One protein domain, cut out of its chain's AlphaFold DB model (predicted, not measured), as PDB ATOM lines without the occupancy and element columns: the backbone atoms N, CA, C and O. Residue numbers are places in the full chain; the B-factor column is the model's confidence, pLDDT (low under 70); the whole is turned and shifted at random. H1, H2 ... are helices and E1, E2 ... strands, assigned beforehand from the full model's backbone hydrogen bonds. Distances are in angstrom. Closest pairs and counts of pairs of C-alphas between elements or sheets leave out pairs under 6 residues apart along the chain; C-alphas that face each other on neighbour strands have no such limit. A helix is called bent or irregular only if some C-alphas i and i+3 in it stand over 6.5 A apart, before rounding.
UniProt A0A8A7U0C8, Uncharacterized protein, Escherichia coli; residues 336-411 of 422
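What this domain is: This is residues 336 to 411 of the 422 residues of an uncharacterized protein of Escherichia coli (UniProt A0A8A7U0C8). A small antiparallel sheet of three strands, E1, E3 and E2, lies between two helices that run along its strands, H1 over one face and the long H3 over the other. H3 reaches past the sheet with its first residues, and there the short H2 meets it at a steep tilt, making a corner at one end of the elongated whole. You have 76 printed residues with three named helices and three named strands, in the order H1, E1, H2, H3, E2, E3; across the sheet the order is E1, E3, E2. The class is mixed, helices and strands, and the whole is compact, with a radius of gyration of the C-alphas of 13.0 A and spans of 40 by 23 by 20 A.

How they stand to each other: Start with H1, residues 341 to 350, which is on the sheet formed by E1, residues 354 to 359, E3, residues 405 to 410, and E2, residues 396 to 399. H1 has a height of 9.5 A over the sheet and lies over E3, with E2 only just not under it, as 8 of its C-alphas fall on E3 and 2 on E2. On the local plane it stands at 10 degrees to E3, along the strands. Look at Leu 344: its C-alpha is 6.2 A from that of Tyr 398, the closest pair of H1 and E2. Next comes E1, an edge strand, antiparallel to the inner strand E3 at 154 degrees; check N 357 and O 407, 2.9 A apart, and N 359 and O 405, 2.8 A apart, both within hydrogen-bond range. H2, residues 364 to 371, is not on the sheet. It touches H3, residues 373 to 390, opposite ways at a steep tilt of 50 degrees; H3 touches H2 with residues 374 to 376 alone, and the closest C-alphas of the two are those of Val 368 and Arg 376, 6.4 A apart. H3 is on the sheet, on the opposite face from H1, over E2 and along the strands, at 7 degrees to E2 on the local plane. Its height over the sheet is 9.9 A, from a local plane fitted to 6 C-alphas of the sheet, only just enough. Compare Ser 384 and Val 397, whose C-alphas are the closest of H3 and E2, 6.2 A apart. E1, H2, H3 and E2 form a split strand-helix-strand unit, two strands running the same way with helices between them in the chain and E3 between them in the sheet; its crossover is right-handed. E2 and E3 form a hairpin, antiparallel at 156 degrees, with N 398 and O 406 2.7 A apart, within hydrogen-bond range. H1 and H3 are apart. Every O i to N i+4 pair is within hydrogen-bond range in H1 and H2, and 12 of 14 are in H3.

Where its parts are: Find C-alpha 341 at (-3.260, -28.514, 13.559), where H1 begins; it ends 14.1 A away at Asp 350. E1 runs 15.6 A from Ser 354 to Leu 359, and H2 goes from Met 364 to Tyr 371. H3 begins at C-alpha 373, (-14.468, -20.213, 27.919), and covers 26.9 A to Leu 390; it is only just irregular, with C-alphas 386 and 389 6.7 A apart. E2 goes from Asp 396 to Gln 399, and E3 runs 16.7 A from Leu 405 to C-alpha 410 at (-4.140, -20.953, -2.377).

The domain as a whole: The two C-alphas farthest apart, those of Trp 353 and Asn 370, are 40.7 A from each other. The printed part has no cut, and its five links between named elements are tight. Its mean pLDDT is 89.0, and no printed residue is under 70.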
ATOM      1  N   VAL A 336     -14.145 -27.069  19.612       85.25
ATOM      2  CA  VAL A 336     -14.475 -25.961  18.698       85.25
ATOM      3  C   VAL A 336     -15.178 -26.452  17.430       85.25
ATOM      4  O   VAL A 336     -15.845 -25.666  16.767       85.25
ATOM      5  N   HIS A 337     -15.106 -27.750  17.122       87.00
ATOM      6  CA  HIS A 337     -15.604 -28.352  15.879       87.00
ATOM      7  C   HIS A 337     -14.965 -27.770  14.607       87.00
ATOM      8  O   HIS A 337     -15.574 -27.782  13.544       87.00
ATOM      9  N   LEU A 338     -13.712 -27.316  14.715       89.69
ATOM     10  CA  LEU A 338     -12.898 -26.837  13.596       89.69
ATOM     11  C   LEU A 338     -11.759 -27.821  13.279       89.69
ATOM     12  O   LEU A 338     -11.299 -28.521  14.187       89.69
ATOM     13  N   PRO A 339     -11.281 -27.888  12.024       90.81
ATOM     14  CA  PRO A 339     -10.079 -28.632  11.655       90.81
ATOM     15  C   PRO A 339      -8.902 -28.270  12.565       90.81
ATOM     16  O   PRO A 339      -8.655 -27.103  12.832       90.81
ATOM     17  N   ASN A 340      -8.163 -29.251  13.072       91.69
ATOM     18  CA  ASN A 340      -7.062 -28.998  14.004       91.69
ATOM     19  C   ASN A 340      -5.704 -28.848  13.295       91.69
ATOM     20  O   ASN A 340      -5.579 -29.030  12.086       91.69
ATOM     21  N   VAL A 341      -4.642 -28.615  14.072       89.94
ATOM     22  CA  VAL A 341      -3.260 -28.514  13.559       89.94
ATOM     23  C   VAL A 341      -2.816 -29.761  12.775       89.94
ATOM     24  O   VAL A 341      -2.034 -29.663  11.832       89.94
ATOM     25  N   ARG A 342      -3.325 -30.958  13.110       89.50
ATOM     26  CA  ARG A 342      -3.015 -32.179  12.340       89.50
ATOM     27  C   ARG A 342      -3.659 -32.146  10.955       89.50
ATOM     28  O   ARG A 342      -3.044 -32.631  10.008       89.50
ATOM     29  N   ALA A 343      -4.869 -31.600  10.844       89.44
ATOM     30  CA  ALA A 343      -5.521 -31.358   9.563       89.44
ATOM     31  C   ALA A 343      -4.773 -30.286   8.762       89.44
ATOM     32  O   ALA A 343      -4.503 -30.515   7.587       89.44
ATOM     33  N   LEU A 344      -4.335 -29.202   9.413       91.00
ATOM     34  CA  LEU A 344      -3.527 -28.152   8.784       91.00
ATOM     35  C   LEU A 344      -2.230 -28.720   8.199       91.00
ATOM     36  O   LEU A 344      -1.960 -28.560   7.015       91.00
ATOM     37  N   ASN A 345      -1.459 -29.466   8.995       90.38
ATOM     38  CA  ASN A 345      -0.215 -30.094   8.537       90.38
ATOM     39  C   ASN A 345      -0.431 -31.051   7.361       90.38
ATOM     40  O   ASN A 345       0.443 -31.191   6.509       90.38
ATOM     41  N   ARG A 346      -1.578 -31.731   7.310       88.06
ATOM     42  CA  ARG A 346      -1.937 -32.575   6.171       88.06
ATOM     43  C   ARG A 346      -2.257 -31.727   4.938       88.06
ATOM     44  O   ARG A 346      -1.720 -32.010   3.876       88.06
ATOM     45  N   ALA A 347      -3.053 -30.672   5.090       87.88
ATOM     46  CA  ALA A 347      -3.414 -29.774   3.999       87.88
ATOM     47  C   ALA A 347      -2.204 -29.024   3.412       87.88
ATOM     48  O   ALA A 347      -2.171 -28.798   2.205       87.88
ATOM     49  N   LEU A 348      -1.213 -28.678   4.240       89.00
ATOM     50  CA  LEU A 348       0.060 -28.088   3.806       89.00
ATOM     51  C   LEU A 348       0.953 -29.098   3.064       89.00
ATOM     52  O   LEU A 348       1.670 -28.728   2.142       89.00
ATOM     53  N   ARG A 349       0.912 -30.386   3.437       87.88
ATOM     54  CA  ARG A 349       1.622 -31.446   2.694       87.88
ATOM     55  C   ARG A 349       0.980 -31.734   1.342       87.88
ATOM     56  O   ARG A 349       1.697 -32.006   0.387       87.88
ATOM     57  N   ASP A 350      -0.349 -31.704   1.285       86.25
ATOM     58  CA  ASP A 350      -1.106 -31.986   0.065       86.25
ATOM     59  C   ASP A 350      -1.002 -30.825  -0.952       86.25
ATOM     60  O   ASP A 350      -1.090 -31.068  -2.153       86.25
ATOM     61  N   ALA A 351      -0.766 -29.584  -0.500       84.50
ATOM     62  CA  ALA A 351      -0.482 -28.431  -1.362       84.50
ATOM     63  C   ALA A 351       0.699 -27.600  -0.812       84.50
ATOM     64  O   ALA A 351       0.486 -26.720   0.024       84.50
ATOM     65  N   PRO A 352       1.940 -27.847  -1.273       77.69
ATOM     66  CA  PRO A 352       3.132 -27.200  -0.721       77.69
ATOM     67  C   PRO A 352       3.230 -25.697  -1.037       77.69
ATOM     68  O   PRO A 352       3.868 -24.962  -0.289       77.69
ATOM     69  N   TRP A 353       2.576 -25.219  -2.102       82.56
ATOM     70  CA  TRP A 353       2.544 -23.802  -2.502       82.56
ATOM     71  C   TRP A 353       1.304 -23.068  -1.971       82.56
ATOM     72  O   TRP A 353       0.588 -22.407  -2.719       82.56
ATOM     73  N   SER A 354       1.015 -23.195  -0.679       84.12
ATOM     74  CA  SER A 354      -0.094 -22.486  -0.025       84.12
ATOM     75  C   SER A 354       0.396 -21.312   0.822       84.12
ATOM     76  O   SER A 354       1.401 -21.440   1.524       84.12
ATOM     77  N   ALA A 355      -0.345 -20.206   0.830       87.81
ATOM     78  CA  ALA A 355      -0.122 -19.116   1.770       87.81
ATOM     79  C   ALA A 355      -0.763 -19.469   3.120       87.81
ATOM     80  O   ALA A 355      -1.919 -19.891   3.191       87.81
ATOM     81  N   LEU A 356       0.000 -19.319   4.202       90.50
ATOM     82  CA  LEU A 356      -0.483 -19.542   5.560       90.50
ATOM     83  C   LEU A 356      -0.705 -18.190   6.236       90.50
ATOM     84  O   LEU A 356       0.251 -17.467   6.507       90.50
ATOM     85  N   CYS A 357      -1.956 -17.867   6.544       89.69
ATOM     86  CA  CYS A 357      -2.306 -16.646   7.258       89.69
ATOM     87  C   CYS A 357      -2.600 -16.959   8.725       89.69
ATOM     88  O   CYS A 357      -3.392 -17.844   9.052       89.69
ATOM     89  N   TYR A 358      -1.960 -16.214   9.622       91.81
ATOM     90  CA  TYR A 358      -2.182 -16.320  11.058       91.81
ATOM     91  C   TYR A 358      -3.211 -15.281  11.498       91.81
ATOM     92  O   TYR A 358      -2.972 -14.080  11.385       91.81
ATOM     93  N   LEU A 359      -4.351 -15.733  12.013       90.62
ATOM     94  CA  LEU A 359      -5.408 -14.861  12.501       90.62
ATOM     95  C   LEU A 359      -5.373 -14.809  14.030       90.62
ATOM     96  O   LEU A 359      -5.800 -15.740  14.720       90.62
ATOM     97  N   ARG A 360      -4.884 -13.684  14.551       89.69
ATOM     98  CA  ARG A 360      -4.848 -13.393  15.986       89.69
ATOM     99  C   ARG A 360      -6.091 -12.610  16.395       89.69
ATOM    100  O   ARG A 360      -6.389 -11.584  15.793       89.69
ATOM    101  N   ILE A 361      -6.787 -13.063  17.437       89.38
ATOM    102  CA  ILE A 361      -7.972 -12.370  17.967       89.38
ATOM    103  C   ILE A 361      -7.539 -11.514  19.170       89.38
ATOM    104  O   ILE A 361      -7.281 -12.066  20.248       89.38
ATOM    105  N   PRO A 362      -7.428 -10.180  19.024       88.38
ATOM    106  CA  PRO A 362      -6.972  -9.316  20.108       88.38
ATOM    107  C   PRO A 362      -7.992  -9.279  21.255       88.38
ATOM    108  O   PRO A 362      -9.198  -9.374  21.042       88.38
ATOM    109  N   GLY A 363      -7.510  -9.162  22.497       87.94
ATOM    110  CA  GLY A 363      -8.359  -8.982  23.685       87.94
ATOM    111  C   GLY A 363      -9.189 -10.200  24.118       87.94
ATOM    112  O   GLY A 363      -9.858 -10.143  25.150       87.94
ATOM    113  N   MET A 364      -9.119 -11.325  23.396       88.81
ATOM    114  CA  MET A 364      -9.910 -12.524  23.699       88.81
ATOM    115  C   MET A 364      -9.621 -13.096  25.098       88.81
ATOM    116  O   MET A 364     -10.520 -13.628  25.740       88.81
ATOM    117  N   GLU A 365      -8.403 -12.952  25.627       89.00
ATOM    118  CA  GLU A 365      -8.078 -13.409  26.988       89.00
ATOM    119  C   GLU A 365      -8.871 -12.671  28.072       89.00
ATOM    120  O   GLU A 365      -9.376 -13.306  28.995       89.00
ATOM    121  N   MET A 366      -9.019 -11.347  27.947       90.25
ATOM    122  CA  MET A 366      -9.810 -10.545  28.886       90.25
ATOM    123  C   MET A 366     -11.294 -10.901  28.789       90.25
ATOM    124  O   MET A 366     -11.965 -11.083  29.802       90.25
ATOM    125  N   LEU A 367     -11.792 -11.084  27.564       89.62
ATOM    126  CA  LEU A 367     -13.172 -11.499  27.323       89.62
ATOM    127  C   LEU A 367     -13.464 -12.890  27.905       89.62
ATOM    128  O   LEU A 367     -14.512 -13.095  28.508       89.62
ATOM    129  N   VAL A 368     -12.527 -13.835  27.795       90.81
ATOM    130  CA  VAL A 368     -12.663 -15.170  28.398       90.81
ATOM    131  C   VAL A 368     -12.631 -15.114  29.923       90.81
ATOM    132  O   VAL A 368     -13.372 -15.861  30.555       90.81
ATOM    133  N   LYS A 369     -11.816 -14.238  30.525       91.62
ATOM    134  CA  LYS A 369     -11.803 -14.048  31.986       91.62
ATOM    135  C   LYS A 369     -13.150 -13.541  32.506       91.62
ATOM    136  O   LYS A 369     -13.602 -14.016  33.541       91.62
ATOM    137  N   ASN A 370     -13.797 -12.638  31.772       92.62
ATOM    138  CA  ASN A 370     -15.042 -12.003  32.213       92.62
ATOM    139  C   ASN A 370     -16.303 -12.817  31.869       92.62
ATOM    140  O   ASN A 370     -17.248 -12.833  32.649       92.62
ATOM    141  N   TYR A 371     -16.328 -13.494  30.716       91.12
ATOM    142  CA  TYR A 371     -17.525 -14.170  30.181       91.12
ATOM    143  C   TYR A 371     -17.374 -15.694  30.045       91.12
ATOM    144  O   TYR A 371     -18.300 -16.387  29.619       91.12
ATOM    145  N   GLY A 372     -16.209 -16.235  30.398       91.75
ATOM    146  CA  GLY A 372     -15.927 -17.663  30.383       91.75
ATOM    147  C   GLY A 372     -15.471 -18.221  29.030       91.75
ATOM    148  O   GLY A 372     -15.460 -17.568  27.984       91.75
ATOM    149  N   ILE A 373     -15.085 -19.500  29.054       90.38
ATOM    150  CA  ILE A 373     -14.468 -20.213  27.919       90.38
ATOM    151  C   ILE A 373     -15.448 -20.412  26.752       90.38
ATOM    152  O   ILE A 373     -15.022 -20.467  25.595       90.38
ATOM    153  N   MET A 374     -16.754 -20.487  27.030       90.56
ATOM    154  CA  MET A 374     -17.776 -20.711  26.003       90.56
ATOM    155  C   MET A 374     -17.830 -19.568  24.981       90.56
ATOM    156  O   MET A 374     -17.993 -19.833  23.790       90.56
ATOM    157  N   LEU A 375     -17.599 -18.322  25.416       91.88
ATOM    158  CA  LEU A 375     -17.535 -17.163  24.523       91.88
ATOM    159  C   LEU A 375     -16.462 -17.361  23.447       91.88
ATOM    160  O   LEU A 375     -16.725 -17.160  22.264       91.88
ATOM    161  N   ARG A 376     -15.265 -17.815  23.838       90.62
ATOM    162  CA  ARG A 376     -14.169 -18.070  22.895       90.62
ATOM    163  C   ARG A 376     -14.537 -19.117  21.859       90.62
ATOM    164  O   ARG A 376     -14.222 -18.943  20.684       90.62
ATOM    165  N   ILE A 377     -15.174 -20.201  22.293       91.25
ATOM    166  CA  ILE A 377     -15.583 -21.295  21.408       91.25
ATOM    167  C   ILE A 377     -16.586 -20.775  20.377       91.25
ATOM    168  O   ILE A 377     -16.358 -20.911  19.175       91.25
ATOM    169  N   GLN A 378     -17.649 -20.111  20.837       91.88
ATOM    170  CA  GLN A 378     -18.690 -19.573  19.962       91.88
ATOM    171  C   GLN A 378     -18.161 -18.486  19.025       91.88
ATOM    172  O   GLN A 378     -18.544 -18.445  17.859       91.88
ATOM    173  N   TYR A 379     -17.274 -17.617  19.511       92.44
ATOM    174  CA  TYR A 379     -16.665 -16.575  18.693       92.44
ATOM    175  C   TYR A 379     -15.840 -17.181  17.559       92.44
ATOM    176  O   TYR A 379     -16.026 -16.805  16.406       92.44
ATOM    177  N   LYS A 380     -14.986 -18.170  17.855       92.31
ATOM    178  CA  LYS A 380     -14.192 -18.874  16.837       92.31
ATOM    179  C   LYS A 380     -15.069 -19.589  15.808       92.31
ATOM    180  O   LYS A 380     -14.797 -19.495  14.616       92.31
ATOM    181  N   GLN A 381     -16.142 -20.247  16.252       91.94
ATOM    182  CA  GLN A 381     -17.114 -20.890  15.362       91.94
ATOM    183  C   GLN A 381     -17.810 -19.878  14.449       91.94
ATOM    184  O   GLN A 381     -17.858 -20.075  13.238       91.94
ATOM    185  N   LYS A 382     -18.315 -18.771  15.007       92.94
ATOM    186  CA  LYS A 382     -18.969 -17.711  14.228       92.94
ATOM    187  C   LYS A 382     -18.008 -17.038  13.258       92.94
ATOM    188  O   LYS A 382     -18.396 -16.774  12.128       92.94
ATOM    189  N   LEU A 383     -16.768 -16.795  13.675       92.62
ATOM    190  CA  LEU A 383     -15.746 -16.203  12.822       92.62
ATOM    191  C   LEU A 383     -15.394 -17.136  11.660       92.62
ATOM    192  O   LEU A 383     -15.355 -16.692  10.519       92.62
ATOM    193  N   SER A 384     -15.205 -18.433  11.920       91.44
ATOM    194  CA  SER A 384     -14.986 -19.418  10.855       91.44
ATOM    195  C   SER A 384     -16.183 -19.504   9.902       91.44
ATOM    196  O   SER A 384     -15.990 -19.493   8.690       91.44
ATOM    197  N   HIS A 385     -17.415 -19.497  10.419       91.75
ATOM    198  CA  HIS A 385     -18.616 -19.452   9.582       91.75
ATOM    199  C   HIS A 385     -18.721 -18.172   8.748       91.75
ATOM    200  O   HIS A 385     -19.194 -18.233   7.617       91.75
ATOM    201  N   TRP A 386     -18.274 -17.037   9.282       93.44
ATOM    202  CA  TRP A 386     -18.235 -15.767   8.562       93.44
ATOM    203  C   TRP A 386     -17.157 -15.745   7.468       93.44
ATOM    204  O   TRP A 386     -17.385 -15.165   6.410       93.44
ATOM    205  N   LEU A 387     -16.022 -16.419   7.684       90.94
ATOM    206  CA  LEU A 387     -14.957 -16.565   6.686       90.94
ATOM    207  C   LEU A 387     -15.266 -17.618   5.614       90.94
ATOM    208  O   LEU A 387     -14.838 -17.460   4.480       90.94
ATOM    209  N   SER A 388     -16.024 -18.667   5.939       88.31
ATOM    210  CA  SER A 388     -16.357 -19.759   5.013       88.31
ATOM    211  C   SER A 388     -16.876 -19.326   3.628       88.31
ATOM    212  O   SER A 388     -16.459 -19.961   2.664       88.31
ATOM    213  N   PRO A 389     -17.752 -18.310   3.471       88.88
ATOM    214  CA  PRO A 389     -18.181 -17.850   2.147       88.88
ATOM    215  C   PRO A 389     -17.119 -17.046   1.378       88.88
ATOM    216  O   PRO A 389     -17.291 -16.835   0.183       88.88
ATOM    217  N   LEU A 390     -16.062 -16.570   2.045       88.50
ATOM    218  CA  LEU A 390     -14.968 -15.806   1.432       88.50
ATOM    219  C   LEU A 390     -13.825 -16.704   0.937       88.50
ATOM    220  O   LEU A 390     -12.947 -16.217   0.233       88.50
ATOM    221  N   LEU A 391     -13.820 -17.979   1.334       87.81
ATOM    222  CA  LEU A 391     -12.766 -18.946   1.037       87.81
ATOM    223  C   LEU A 391     -13.078 -19.731  -0.241       87.81
ATOM    224  O   LEU A 391     -14.211 -20.163  -0.469       87.81
ATOM    225  N   GLU A 392     -12.052 -19.948  -1.057       85.25
ATOM    226  CA  GLU A 392     -12.146 -20.742  -2.280       85.25
ATOM    227  C   GLU A 392     -12.145 -22.260  -2.010       85.25
ATOM    228  O   GLU A 392     -11.749 -22.724  -0.934       85.25
ATOM    229  N   PRO A 393     -12.578 -23.097  -2.976       80.44
ATOM    230  CA  PRO A 393     -12.524 -24.547  -2.822       80.44
ATOM    231  C   PRO A 393     -11.093 -25.036  -2.529       80.44
ATOM    232  O   PRO A 393     -10.193 -24.940  -3.359       80.44
ATOM    233  N   GLY A 394     -10.902 -25.622  -1.344       81.19
ATOM    234  CA  GLY A 394      -9.605 -26.126  -0.870       81.19
ATOM    235  C   GLY A 394      -8.906 -25.219   0.147       81.19
ATOM    236  O   GLY A 394      -7.895 -25.630   0.722       81.19
ATOM    237  N   GLU A 395      -9.457 -24.038   0.409       87.56
ATOM    238  CA  GLU A 395      -9.071 -23.164   1.512       87.56
ATOM    239  C   GLU A 395      -9.945 -23.448   2.736       87.56
ATOM    240  O   GLU A 395     -11.129 -23.761   2.613       87.56
ATOM    241  N   ASP A 396      -9.358 -23.401   3.932       89.44
ATOM    242  CA  ASP A 396     -10.091 -23.722   5.160       89.44
ATOM    243  C   ASP A 396      -9.490 -23.015   6.383       89.44
ATOM    244  O   ASP A 396      -8.326 -22.588   6.383       89.44
ATOM    245  N   VAL A 397     -10.301 -22.908   7.437       93.12
ATOM    246  CA  VAL A 397      -9.933 -22.330   8.732       93.12
ATOM    247  C   VAL A 397      -9.551 -23.446   9.697       93.12
ATOM    248  O   VAL A 397     -10.335 -24.345   9.987       93.12
ATOM    249  N   TYR A 398      -8.359 -23.355  10.271       92.69
ATOM    250  CA  TYR A 398      -7.803 -24.331  11.193       92.69
ATOM    251  C   TYR A 398      -7.666 -23.746  12.598       92.69
ATOM    252  O   TYR A 398      -7.199 -22.629  12.810       92.69
ATOM    253  N   GLN A 399      -8.039 -24.541  13.591       92.31
ATOM    254  CA  GLN A 399      -7.869 -24.239  15.000       92.31
ATOM    255  C   GLN A 399      -6.417 -24.451  15.432       92.31
ATOM    256  O   GLN A 399      -5.865 -25.551  15.313       92.31
ATOM    257  N   LEU A 400      -5.834 -23.406  16.021       89.56
ATOM    258  CA  LEU A 400      -4.571 -23.466  16.748       89.56
ATOM    259  C   LEU A 400      -4.815 -23.575  18.259       89.56
ATOM    260  O   LEU A 400      -5.906 -23.291  18.763       89.56
ATOM    261  N   SER A 401      -3.785 -23.982  19.002       82.44
ATOM    262  CA  SER A 401      -3.819 -23.963  20.465       82.44
ATOM    263  C   SER A 401      -3.970 -22.525  20.973       82.44
ATOM    264  O   SER A 401      -3.160 -21.666  20.641       82.44
ATOM    265  N   GLY A 402      -4.988 -22.270  21.798       83.88
ATOM    266  CA  GLY A 402      -5.238 -20.955  22.392       83.88
ATOM    267  C   GLY A 402      -6.336 -20.164  21.678       83.88
ATOM    268  O   GLY A 402      -7.403 -20.704  21.363       83.88
ATOM    269  N   ASN A 403      -6.103 -18.866  21.476       84.38
ATOM    270  CA  ASN A 403      -7.100 -17.928  20.947       84.38
ATOM    271  C   ASN A 403      -7.017 -17.735  19.436       84.38
ATOM    272  O   ASN A 403      -7.945 -17.193  18.849       84.38
ATOM    273  N   ASP A 404      -5.985 -18.272  18.803       89.06
ATOM    274  CA  ASP A 404      -5.677 -17.945  17.419       89.06
ATOM    275  C   ASP A 404      -6.224 -18.999  16.456       89.06
ATOM    276  O   ASP A 404      -6.613 -20.105  16.860       89.06
ATOM    277  N   LEU A 405      -6.314 -18.616  15.189       92.44
ATOM    278  CA  LEU A 405      -6.751 -19.446  14.073       92.44
ATOM    279  C   LEU A 405      -5.705 -19.354  12.959       92.44
ATOM    280  O   LEU A 405      -5.017 -18.345  12.819       92.44
ATOM    281  N   ALA A 406      -5.585 -20.406  12.166       92.81
ATOM    282  CA  ALA A 406      -4.773 -20.424  10.959       92.81
ATOM    283  C   ALA A 406      -5.683 -20.543   9.742       92.81
ATOM    284  O   ALA A 406      -6.667 -21.273   9.764       92.81
ATOM    285  N   LEU A 407      -5.340 -19.849   8.671       92.31
ATOM    286  CA  LEU A 407      -6.031 -19.898   7.392       92.31
ATOM    287  C   LEU A 407      -5.047 -20.428   6.364       92.31
ATOM    288  O   LEU A 407      -3.929 -19.920   6.262       92.31
ATOM    289  N   ARG A 408      -5.453 -21.451   5.615       90.94
ATOM    290  CA  ARG A 408      -4.689 -21.902   4.452       90.94
ATOM    291  C   ARG A 408      -5.341 -21.339   3.200       90.94
ATOM    292  O   ARG A 408      -6.476 -21.706   2.917       90.94
ATOM    293  N   LEU A 409      -4.599 -20.529   2.457       89.81
ATOM    294  CA  LEU A 409      -5.023 -19.935   1.194       89.81
ATOM    295  C   LEU A 409      -4.212 -20.511   0.030       89.81
ATOM    296  O   LEU A 409      -3.043 -20.888   0.186       89.81
ATOM    297  N   ASN A 410      -4.824 -20.594  -1.144       85.62
ATOM    298  CA  ASN A 410      -4.140 -20.953  -2.377       85.62
ATOM    299  C   ASN A 410      -3.346 -19.734  -2.867       85.62
ATOM    300  O   ASN A 410      -3.807 -18.598  -2.804       85.62
ATOM    301  N   THR A 411      -2.114 -19.946  -3.330       75.06
ATOM    302  CA  THR A 411      -1.288 -18.829  -3.818       75.06
ATOM    303  C   THR A 411      -1.777 -18.306  -5.166       75.06
ATOM    304  O   THR A 411      -1.746 -17.100  -5.384       75.06
TER     305      THR A 411